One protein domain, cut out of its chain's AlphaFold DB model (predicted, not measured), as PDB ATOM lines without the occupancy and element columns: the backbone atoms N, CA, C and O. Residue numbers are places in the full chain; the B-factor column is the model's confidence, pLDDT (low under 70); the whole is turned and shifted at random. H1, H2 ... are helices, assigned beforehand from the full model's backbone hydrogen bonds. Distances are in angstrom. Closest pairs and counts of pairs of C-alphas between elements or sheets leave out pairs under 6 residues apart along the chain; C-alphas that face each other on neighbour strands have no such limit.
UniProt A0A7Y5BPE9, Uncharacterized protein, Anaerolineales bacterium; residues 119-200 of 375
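Overview. This is residues 119 to 200 of the 375 residues of an uncharacterized protein of Anaerolineales bacterium (UniProt A0A7Y5BPE9). Three helices, H1, H3 and H4, pack as a crossed triangle, with short H2 near one end. The printed part has 82 residues and is all helix, in the order H1, H2, H3, H4, with no named strand. It is compact, radius of gyration of the C-alphas 12.3 A, spanning 36 by 28 by 18 A.

Along the chain. Find C-alpha 119 at (35.166, 52.634, 19.438); H1 runs 29.6 A to residue 139. H2 is residues 150 to 156, H3 159 to 174, 22.4 A, and H4 183 to 197, 21.1 A, ending at (33.506, 24.438, 30.858).

Arrangement. H1 touches H3 at a steep 52 degrees, opposite ways; closest C-alphas Ala 129 and Ser 168, 4.4 A. With residues 130 to 134 alone H1 touches H4, only just about perpendicular at 72 degrees; closest C-alphas Ile 133 and Ala 185, 6.4 A. H3, with residues 166 to 173 alone, touches H4 at a steep 53 degrees, opposite ways; closest C-alphas Ala 169 and Ala 189, 4.4 A. H2 is close to H4 but not clearly touching; closest C-alphas Leu 150 and Leu 195, 6.2 A. In the four helices every O i to N i+4 pair is within hydrogen-bond range.

Size, cuts and confidence. The farthest C-alphas, His 119 and Glu 151, are 36.8 A apart. The printed part has no cut and no long link. Residues 119 to 120 have pLDDT under 70.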
ATOM      1  N   HIS A 119      33.870  53.260  19.668       66.12
ATOM      2  CA  HIS A 119      35.166  52.634  19.438       66.12
ATOM      3  C   HIS A 119      36.124  52.779  20.627       66.12
ATOM      4  O   HIS A 119      36.836  51.828  20.903       66.12
ATOM      5  N   LYS A 120      36.129  53.898  21.368       68.38
ATOM      6  CA  LYS A 120      36.885  54.036  22.631       68.38
ATOM      7  C   LYS A 120      36.322  53.136  23.727       68.38
ATOM      8  O   LYS A 120      37.111  52.538  24.444       68.38
ATOM      9  N   LEU A 121      34.997  53.013  23.849       74.75
ATOM     10  CA  LEU A 121      34.387  52.095  24.818       74.75
ATOM     11  C   LEU A 121      34.712  50.639  24.471       74.75
ATOM     12  O   LEU A 121      35.198  49.906  25.321       74.75
ATOM     13  N   LEU A 122      34.496  50.231  23.219       77.00
ATOM     14  CA  LEU A 122      34.843  48.891  22.744       77.00
ATOM     15  C   LEU A 122      36.342  48.623  22.892       77.00
ATOM     16  O   LEU A 122      36.720  47.560  23.365       77.00
ATOM     17  N   PHE A 123      37.193  49.593  22.555       77.75
ATOM     18  CA  PHE A 123      38.634  49.484  22.755       77.75
ATOM     19  C   PHE A 123      38.995  49.348  24.235       77.75
ATOM     20  O   PHE A 123      39.817  48.502  24.563       77.75
ATOM     21  N   ALA A 124      38.376  50.128  25.126       79.75
ATOM     22  CA  ALA A 124      38.586  50.018  26.567       79.75
ATOM     23  C   ALA A 124      38.160  48.639  27.086       79.75
ATOM     24  O   ALA A 124      38.935  47.999  27.782       79.75
ATOM     25  N   LEU A 125      37.002  48.124  26.660       82.38
ATOM     26  CA  LEU A 125      36.544  46.777  27.014       82.38
ATOM     27  C   LEU A 125      37.494  45.685  26.496       82.38
ATOM     28  O   LEU A 125      37.797  44.740  27.219       82.38
ATOM     29  N   VAL A 126      38.005  45.816  25.265       84.31
ATOM     30  CA  VAL A 126      39.022  44.902  24.715       84.31
ATOM     31  C   VAL A 126      40.330  45.011  25.500       84.31
ATOM     32  O   VAL A 126      40.943  43.990  25.804       84.31
ATOM     33  N   ALA A 127      40.765  46.223  25.847       84.62
ATOM     34  CA  ALA A 127      41.981  46.461  26.614       84.62
ATOM     35  C   ALA A 127      41.881  45.886  28.034       84.62
ATOM     36  O   ALA A 127      42.815  45.215  28.472       84.62
ATOM     37  N   ASP A 128      40.746  46.072  28.709       85.94
ATOM     38  CA  ASP A 128      40.457  45.497  30.025       85.94
ATOM     39  C   ASP A 128      40.429  43.967  29.953       85.94
ATOM     40  O   ASP A 128      41.109  43.296  30.731       85.94
ATOM     41  N   ALA A 129      39.752  43.400  28.949       90.25
ATOM     42  CA  ALA A 129      39.713  41.956  28.750       90.25
ATOM     43  C   ALA A 129      41.108  41.367  28.462       90.25
ATOM     44  O   ALA A 129      41.478  40.323  29.003       90.25
ATOM     45  N   LEU A 130      41.931  42.046  27.655       89.62
ATOM     46  CA  LEU A 130      43.337  41.680  27.451       89.62
ATOM     47  C   LEU A 130      44.156  41.821  28.741       89.62
ATOM     48  O   LEU A 130      45.048  41.004  28.989       89.62
ATOM     49  N   GLY A 131      43.855  42.826  29.565       91.69
ATOM     50  CA  GLY A 131      44.420  43.019  30.896       91.69
ATOM     51  C   GLY A 131      44.155  41.825  31.812       91.69
ATOM     52  O   GLY A 131      45.094  41.303  32.416       91.69
ATOM     53  N   ASP A 132      42.921  41.322  31.836       91.25
ATOM     54  CA  ASP A 132      42.537  40.126  32.595       91.25
ATOM     55  C   ASP A 132      43.282  38.872  32.107       91.25
ATOM     56  O   ASP A 132      43.861  38.128  32.905       91.25
ATOM     57  N   ILE A 133      43.365  38.659  30.788       92.69
ATOM     58  CA  ILE A 133      44.123  37.536  30.209       92.69
ATOM     59  C   ILE A 133      45.623  37.645  30.525       92.69
ATOM     60  O   ILE A 133      46.287  36.645  30.825       92.69
ATOM     61  N   ARG A 134      46.180  38.858  30.513       91.44
ATOM     62  CA  ARG A 134      47.568  39.101  30.918       91.44
ATOM     63  C   ARG A 134      47.776  38.803  32.404       91.44
ATOM     64  O   ARG A 134      48.758  38.140  32.745       91.44
ATOM     65  N   ARG A 135      46.860  39.237  33.272       91.94
ATOM     66  CA  ARG A 135      46.883  38.961  34.717       91.94
ATOM     67  C   ARG A 135      46.877  37.461  34.993       91.94
ATOM     68  O   ARG A 135      47.622  36.994  35.854       91.94
ATOM     69  N   LEU A 136      46.103  36.700  34.219       91.69
ATOM     70  CA  LEU A 136      46.122  35.241  34.248       91.69
ATOM     71  C   LEU A 136      47.491  34.676  33.869       91.69
ATOM     72  O   LEU A 136      48.037  33.853  34.602       91.69
ATOM     73  N   LYS A 137      48.090  35.155  32.772       89.75
ATOM     74  CA  LYS A 137      49.439  34.736  32.351       89.75
ATOM     75  C   LYS A 137      50.487  34.975  33.447       89.75
ATOM     76  O   LYS A 137      51.388  34.155  33.627       89.75
ATOM     77  N   GLU A 138      50.381  36.092  34.164       89.69
ATOM     78  CA  GLU A 138      51.314  36.496  35.219       89.69
ATOM     79  C   GLU A 138      51.113  35.702  36.521       89.69
ATOM     80  O   GLU A 138      52.077  35.108  37.016       89.69
ATOM     81  N   ARG A 139      49.881  35.632  37.050       90.56
ATOM     82  CA  ARG A 139      49.578  34.934  38.317       90.56
ATOM     83  C   ARG A 139      49.693  33.414  38.214       90.56
ATOM     84  O   ARG A 139      50.067  32.788  39.195       90.56
ATOM     85  N   CYS A 140      49.438  32.831  37.043       88.50
ATOM     86  CA  CYS A 140      49.653  31.401  36.800       88.50
ATOM     87  C   CYS A 140      51.099  31.070  36.386       88.50
ATOM     88  O   CYS A 140      51.374  29.947  35.976       88.50
ATOM     89  N   HIS A 141      52.022  32.041  36.429       85.31
ATOM     90  CA  HIS A 141      53.439  31.863  36.088       85.31
ATOM     91  C   HIS A 141      53.708  31.236  34.705       85.31
ATOM     92  O   HIS A 141      54.767  30.650  34.474       85.31
ATOM     93  N   LEU A 142      52.806  31.432  33.735       84.50
ATOM     94  CA  LEU A 142      52.917  30.828  32.398       84.50
ATOM     95  C   LEU A 142      54.139  31.342  31.617       84.50
ATOM     96  O   LEU A 142      54.652  30.666  30.734       84.50
ATOM     97  N   ARG A 143      54.663  32.528  31.965       74.81
ATOM     98  CA  ARG A 143      55.922  33.058  31.401       74.81
ATOM     99  C   ARG A 143      57.166  32.265  31.812       74.81
ATOM    100  O   ARG A 143      58.198  32.410  31.171       74.81
ATOM    101  N   ARG A 144      57.090  31.472  32.882       77.25
ATOM    102  CA  ARG A 144      58.211  30.694  33.435       77.25
ATOM    103  C   ARG A 144      58.105  29.204  33.093       77.25
ATOM    104  O   ARG A 144      58.646  28.378  33.815       77.25
ATOM    105  N   GLY A 145      57.373  28.863  32.028       74.25
ATOM    106  CA  GLY A 145      57.117  27.475  31.628       74.25
ATOM    107  C   GLY A 145      55.996  26.787  32.413       74.25
ATOM    108  O   GLY A 145      55.819  25.582  32.274       74.25
ATOM    109  N   GLY A 146      55.237  27.530  33.230       77.75
ATOM    110  CA  GLY A 146      54.074  26.992  33.931       77.75
ATOM    111  C   GLY A 146      52.977  26.544  32.965       77.75
ATOM    112  O   GLY A 146      52.747  27.177  31.932       77.75
ATOM    113  N   GLU A 147      52.277  25.470  33.318       86.94
ATOM    114  CA  GLU A 147      51.120  24.992  32.572       86.94
ATOM    115  C   GLU A 147      49.817  25.520  33.181       86.94
ATOM    116  O   GLU A 147      49.622  25.512  34.397       86.94
ATOM    117  N   LEU A 148      48.885  25.953  32.325       90.25
ATOM    118  CA  LEU A 148      47.550  26.306  32.782       90.25
ATOM    119  C   LEU A 148      46.709  25.041  32.996       90.25
ATOM    120  O   LEU A 148      46.227  24.434  32.030       90.25
ATOM    121  N   THR A 149      46.497  24.698  34.263       92.38
ATOM    122  CA  THR A 149      45.588  23.639  34.717       92.38
ATOM    123  C   THR A 149      44.445  24.231  35.547       92.38
ATOM    124  O   THR A 149      44.501  25.382  35.988       92.38
ATOM    125  N   LEU A 150      43.387  23.444  35.761       91.31
ATOM    126  CA  LEU A 150      42.259  23.862  36.598       91.31
ATOM    127  C   LEU A 150      42.686  24.118  38.052       91.31
ATOM    128  O   LEU A 150      42.254  25.094  38.655       91.31
ATOM    129  N   GLU A 151      43.564  23.276  38.596       92.69
ATOM    130  CA  GLU A 151      44.076  23.415  39.962       92.69
ATOM    131  C   GLU A 151      44.839  24.734  40.152       92.69
ATOM    132  O   GLU A 151      44.632  25.443  41.141       92.69
ATOM    133  N   VAL A 152      45.663  25.113  39.168       92.50
ATOM    134  CA  VAL A 152      46.380  26.394  39.176       92.50
ATOM    135  C   VAL A 152      45.390  27.560  39.144       92.50
ATOM    136  O   VAL A 152      45.536  28.495  39.929       92.50
ATOM    137  N   LEU A 153      44.347  27.496  38.306       92.25
ATOM    138  CA  LEU A 153      43.291  28.515  38.259       92.25
ATOM    139  C   LEU A 153      42.553  28.648  39.594       92.25
ATOM    140  O   LEU A 153      42.398  29.754  40.110       92.25
ATOM    141  N   GLN A 154      42.123  27.525  40.170       92.56
ATOM    142  CA  GLN A 154      41.412  27.497  41.446       92.56
ATOM    143  C   GLN A 154      42.290  28.017  42.588       92.56
ATOM    144  O   GLN A 154      41.806  28.727  43.469       92.56
ATOM    145  N   THR A 155      43.579  27.695  42.591       92.06
ATOM    146  CA  THR A 155      44.506  28.157  43.630       92.06
ATOM    147  C   THR A 155      44.810  29.646  43.483       92.06
ATOM    148  O   THR A 155      44.813  30.377  44.472       92.06
ATOM    149  N   ALA A 156      45.024  30.114  42.252       91.88
ATOM    150  CA  ALA A 156      45.423  31.488  41.991       91.88
ATOM    151  C   ALA A 156      44.266  32.491  42.095       91.88
ATOM    152  O   ALA A 156      44.516  33.641  42.445       91.88
ATOM    153  N   PHE A 157      43.024  32.090  41.814       93.12
ATOM    154  CA  PHE A 157      41.906  33.024  41.656       93.12
ATOM    155  C   PHE A 157      40.678  32.654  42.495       93.12
ATOM    156  O   PHE A 157      40.368  31.482  42.732       93.12
ATOM    157  N   THR A 158      39.942  33.672  42.945       92.44
ATOM    158  CA  THR A 158      38.616  33.476  43.556       92.44
ATOM    159  C   THR A 158      37.572  33.095  42.490       92.44
ATOM    160  O   THR A 158      37.804  33.313  41.300       92.44
ATOM    161  N   PRO A 159      36.404  32.533  42.869       94.06
ATOM    162  CA  PRO A 159      35.320  32.272  41.916       94.06
ATOM    163  C   PRO A 159      34.886  33.513  41.118       94.06
ATOM    164  O   PRO A 159      34.641  33.413  39.922       94.06
ATOM    165  N   GLU A 160      34.850  34.681  41.762       91.75
ATOM    166  CA  GLU A 160      34.562  35.970  41.120       91.75
ATOM    167  C   GLU A 160      35.612  36.318  40.055       91.75
ATOM    168  O   GLU A 160      35.261  36.560  38.903       91.75
ATOM    169  N   GLU A 161      36.903  36.285  40.410       92.62
ATOM    170  CA  GLU A 161      37.995  36.599  39.478       92.62
ATOM    171  C   GLU A 161      38.042  35.611  38.298       92.62
ATOM    172  O   GLU A 161      38.333  35.993  37.161       92.62
ATOM    173  N   ARG A 162      37.723  34.335  38.548       94.50
ATOM    174  CA  ARG A 162      37.579  33.314  37.498       94.50
ATOM    175  C   ARG A 162      36.407  33.633  36.574       94.50
ATOM    176  O   ARG A 162      36.575  33.570  35.361       94.50
ATOM    177  N   GLY A 163      35.257  34.028  37.122       93.81
ATOM    178  CA  GLY A 163      34.107  34.496  36.347       93.81
ATOM    179  C   GLY A 163      34.424  35.704  35.469       93.81
ATOM    180  O   GLY A 163      34.082  35.716  34.290       93.81
ATOM    181  N   GLN A 164      35.154  36.677  36.017       92.00
ATOM    182  CA  GLN A 164      35.593  37.863  35.285       92.00
ATOM    183  C   GLN A 164      36.505  37.464  34.122       92.00
ATOM    184  O   GLN A 164      36.290  37.871  32.985       92.00
ATOM    185  N   THR A 165      37.460  36.572  34.385       94.31
ATOM    186  CA  THR A 165      38.346  36.024  33.353       94.31
ATOM    187  C   THR A 165      37.563  35.275  32.269       94.31
ATOM    188  O   THR A 165      37.883  35.405  31.091       94.31
ATOM    189  N   ILE A 166      36.533  34.505  32.637       94.62
ATOM    190  CA  ILE A 166      35.645  33.814  31.689       94.62
ATOM    191  C   ILE A 166      34.918  34.822  30.794       94.62
ATOM    192  O   ILE A 166      34.914  34.639  29.579       94.62
ATOM    193  N   ASN A 167      34.340  35.882  31.368       91.88
ATOM    194  CA  ASN A 167      33.652  36.923  30.600       91.88
ATOM    195  C   ASN A 167      34.616  37.626  29.640       91.88
ATOM    196  O   ASN A 167      34.311  37.747  28.457       91.88
ATOM    197  N   SER A 168      35.803  38.005  30.117       92.56
ATOM    198  CA  SER A 168      36.857  38.618  29.305       92.56
ATOM    199  C   SER A 168      37.345  37.686  28.191       92.56
ATOM    200  O   SER A 168      37.509  38.110  27.050       92.56
ATOM    201  N   ALA A 169      37.518  36.393  28.476       94.81
ATOM    202  CA  ALA A 169      37.895  35.398  27.478       94.81
ATOM    203  C   ALA A 169      36.810  35.211  26.409       94.81
ATOM    204  O   ALA A 169      37.135  35.186  25.224       94.81
ATOM    205  N   ALA A 170      35.542  35.086  26.810       93.12
ATOM    206  CA  ALA A 170      34.418  34.961  25.884       93.12
ATOM    207  C   ALA A 170      34.297  36.209  25.003       93.12
ATOM    208  O   ALA A 170      34.278  36.085  23.783       93.12
ATOM    209  N   PHE A 171      34.355  37.394  25.615       90.56
ATOM    210  CA  PHE A 171      34.337  38.670  24.913       90.56
ATOM    211  C   PHE A 171      35.447  38.752  23.859       90.56
ATOM    212  O   PHE A 171      35.173  39.031  22.701       90.56
ATOM    213  N   LEU A 172      36.699  38.434  24.195       90.12
ATOM    214  CA  LEU A 172      37.777  38.462  23.198       90.12
ATOM    215  C   LEU A 172      37.506  37.516  22.018       90.12
ATOM    216  O   LEU A 172      37.747  37.891  20.874       90.12
ATOM    217  N   LEU A 173      36.993  36.311  22.264       90.50
ATOM    218  CA  LEU A 173      36.694  35.373  21.179       90.50
ATOM    219  C   LEU A 173      35.519  35.829  20.308       90.50
ATOM    220  O   LEU A 173      35.590  35.660  19.098       90.50
ATOM    221  N   ASP A 174      34.493  36.457  20.883       87.69
ATOM    222  CA  ASP A 174      33.362  36.997  20.117       87.69
ATOM    223  C   ASP A 174      33.792  38.138  19.173       87.69
ATOM    224  O   ASP A 174      33.180  38.357  18.128       87.69
ATOM    225  N   PHE A 175      34.872  38.850  19.511       79.81
ATOM    226  CA  PHE A 175      35.420  39.950  18.711       79.81
ATOM    227  C   PHE A 175      36.651  39.564  17.874       79.81
ATOM    228  O   PHE A 175      37.214  40.433  17.200       79.81
ATOM    229  N   SER A 176      37.067  38.290  17.854       80.88
ATOM    230  CA  SER A 176      38.300  37.876  17.167       80.88
ATOM    231  C   SER A 176      38.250  38.034  15.648       80.88
ATOM    232  O   SER A 176      39.292  38.194  15.019       80.88
ATOM    233  N   ASP A 177      37.053  38.021  15.061       73.31
ATOM    234  CA  ASP A 177      36.876  38.193  13.615       73.31
ATOM    235  C   ASP A 177      36.986  39.667  13.197       73.31
ATOM    236  O   ASP A 177      37.418  39.980  12.088       73.31
ATOM    237  N   GLY A 178      36.628  40.588  14.099       70.00
ATOM    238  CA  GLY A 178      36.697  42.032  13.864       70.00
ATOM    239  C   GLY A 178      38.022  42.673  14.286       70.00
ATOM    240  O   GLY A 178      38.332  43.779  13.844       70.00
ATOM    241  N   TRP A 179      38.803  42.003  15.140       73.06
ATOM    242  CA  TRP A 179      40.009  42.555  15.756       73.06
ATOM    243  C   TRP A 179      41.156  41.551  15.721       73.06
ATOM    244  O   TRP A 179      41.024  40.406  16.146       73.06
ATOM    245  N   ARG A 180      42.338  42.001  15.285       78.88
ATOM    246  CA  ARG A 180      43.555  41.181  15.346       78.88
ATOM    247  C   ARG A 180      44.042  41.072  16.788       78.88
ATOM    248  O   ARG A 180      44.778  41.929  17.271       78.88
ATOM    249  N   LEU A 181      43.631  40.007  17.466       83.00
ATOM    250  CA  LEU A 181      44.107  39.683  18.805       83.00
ATOM    251  C   LEU A 181      45.509  39.059  18.763       83.00
ATOM    252  O   LEU A 181      45.821  38.315  17.830       83.00
ATOM    253  N   PRO A 182      46.354  39.280  19.785       86.50
ATOM    254  CA  PRO A 182      47.589  38.520  19.933       86.50
ATOM    255  C   PRO A 182      47.295  37.012  20.013       86.50
ATOM    256  O   PRO A 182      46.468  36.588  20.823       86.50
ATOM    257  N   ASN A 183      48.011  36.196  19.231       86.69
ATOM    258  CA  ASN A 183      47.806  34.736  19.171       86.69
ATOM    259  C   ASN A 183      47.832  34.067  20.552       86.69
ATOM    260  O   ASN A 183      47.056  33.151  20.828       86.69
ATOM    261  N   GLU A 184      48.710  34.539  21.437       88.06
ATOM    262  CA  GLU A 184      48.786  34.045  22.809       88.06
ATOM    263  C   GLU A 184      47.506  34.338  23.600       88.06
ATOM    264  O   GLU A 184      47.019  33.457  24.303       88.06
ATOM    265  N   ALA A 185      46.945  35.546  23.475       89.38
ATOM    266  CA  ALA A 185      45.723  35.936  24.172       89.38
ATOM    267  C   ALA A 185      44.525  35.120  23.674       89.38
ATOM    268  O   ALA A 185      43.763  34.598  24.484       89.38
ATOM    269  N   TYR A 186      44.418  34.927  22.357       91.25
ATOM    270  CA  TYR A 186      43.396  34.078  21.742       91.25
ATOM    271  C   TYR A 186      43.492  32.619  22.225       91.25
ATOM    272  O   TYR A 186      42.508  32.024  22.669       91.25
ATOM    273  N   THR A 187      44.699  32.047  22.199       92.75
ATOM    274  CA  THR A 187      44.947  30.664  22.641       92.75
ATOM    275  C   THR A 187      44.633  30.491  24.126       92.75
ATOM    276  O   THR A 187      44.000  29.510  24.525       92.75
ATOM    277  N   LEU A 188      45.035  31.461  24.949       93.88
ATOM    278  CA  LEU A 188      44.811  31.439  26.388       93.88
ATOM    279  C   LEU A 188      43.326  31.592  26.735       93.88
ATOM    280  O   LEU A 188      42.823  30.817  27.546       93.88
ATOM    281  N   ALA A 189      42.605  32.496  26.061       94.56
ATOM    282  CA  ALA A 189      41.158  32.657  26.202       94.56
ATOM    283  C   ALA A 189      40.411  31.348  25.893       94.56
ATOM    284  O   ALA A 189      39.622  30.869  26.711       94.56
ATOM    285  N   ARG A 190      40.732  30.688  24.767       95.38
ATOM    286  CA  ARG A 190      40.159  29.372  24.426       95.38
ATOM    287  C   ARG A 190      40.461  28.311  25.480       95.38
ATOM    288  O   ARG A 190      39.588  27.508  25.814       95.38
ATOM    289  N   ARG A 191      41.693  28.286  25.996       95.06
ATOM    290  CA  ARG A 191      42.124  27.291  26.985       95.06
ATOM    291  C   ARG A 191      41.394  27.467  28.315       95.06
ATOM    292  O   ARG A 191      40.905  26.474  28.845       95.06
ATOM    293  N   VAL A 192      41.264  28.697  28.813       95.44
ATOM    294  CA  VAL A 192      40.517  29.002  30.047       95.44
ATOM    295  C   VAL A 192      39.065  28.562  29.920       95.44
ATOM    296  O   VAL A 192      38.589  27.798  30.756       95.44
ATOM    297  N   LEU A 193      38.385  28.955  28.839       95.50
ATOM    298  CA  LEU A 193      36.990  28.566  28.618       95.50
ATOM    299  C   LEU A 193      36.825  27.048  28.514       95.50
ATOM    300  O   LEU A 193      35.861  26.500  29.038       95.50
ATOM    301  N   SER A 194      37.760  26.356  27.858       95.31
ATOM    302  CA  SER A 194      37.741  24.893  27.755       95.31
ATOM    303  C   SER A 194      37.915  24.213  29.116       95.31
ATOM    304  O   SER A 194      37.188  23.269  29.424       95.31
ATOM    305  N   LEU A 195      38.845  24.696  29.946       95.12
ATOM    306  CA  LEU A 195      39.071  24.170  31.295       95.12
ATOM    307  C   LEU A 195      37.851  24.396  32.190       95.12
ATOM    308  O   LEU A 195      37.349  23.449  32.790       95.12
ATOM    309  N   GLU A 196      37.340  25.624  32.230       94.88
ATOM    310  CA  GLU A 196      36.230  25.991  33.109       94.88
ATOM    311  C   GLU A 196      34.908  25.347  32.681       94.88
ATOM    312  O   GLU A 196      34.124  24.912  33.527       94.88
ATOM    313  N   ARG A 197      34.682  25.157  31.374       94.19
ATOM    314  CA  ARG A 197      33.506  24.438  30.858       94.19
ATOM    315  C   ARG A 197      33.433  22.995  31.355       94.19
ATOM    316  O   ARG A 197      32.334  22.517  31.624       94.19
ATOM    317  N   LYS A 198      34.573  22.317  31.525       92.44
ATOM    318  CA  LYS A 198      34.624  20.929  32.023       92.44
ATOM    319  C   LYS A 198      34.194  20.795  33.485       92.44
ATOM    320  O   LYS A 198      33.832  19.702  33.899       92.44
ATOM    321  N   THR A 199      34.214  21.883  34.254       90.88
ATOM    322  CA  THR A 199      33.842  21.861  35.678       90.88
ATOM    323  C   THR A 199      32.333  21.811  35.912       90.88
ATOM    324  O   THR A 199      31.897  21.452  36.999       90.88
ATOM    325  N   GLY A 200      31.525  22.214  34.924       90.94
ATOM    326  CA  GLY A 200      30.079  22.394  35.090       90.94
ATOM    327  C   GLY A 200      29.673  23.659  35.865       90.94
ATOM    328  O   GLY A 200      28.482  23.949  35.955       90.94
TER     329      GLY A 200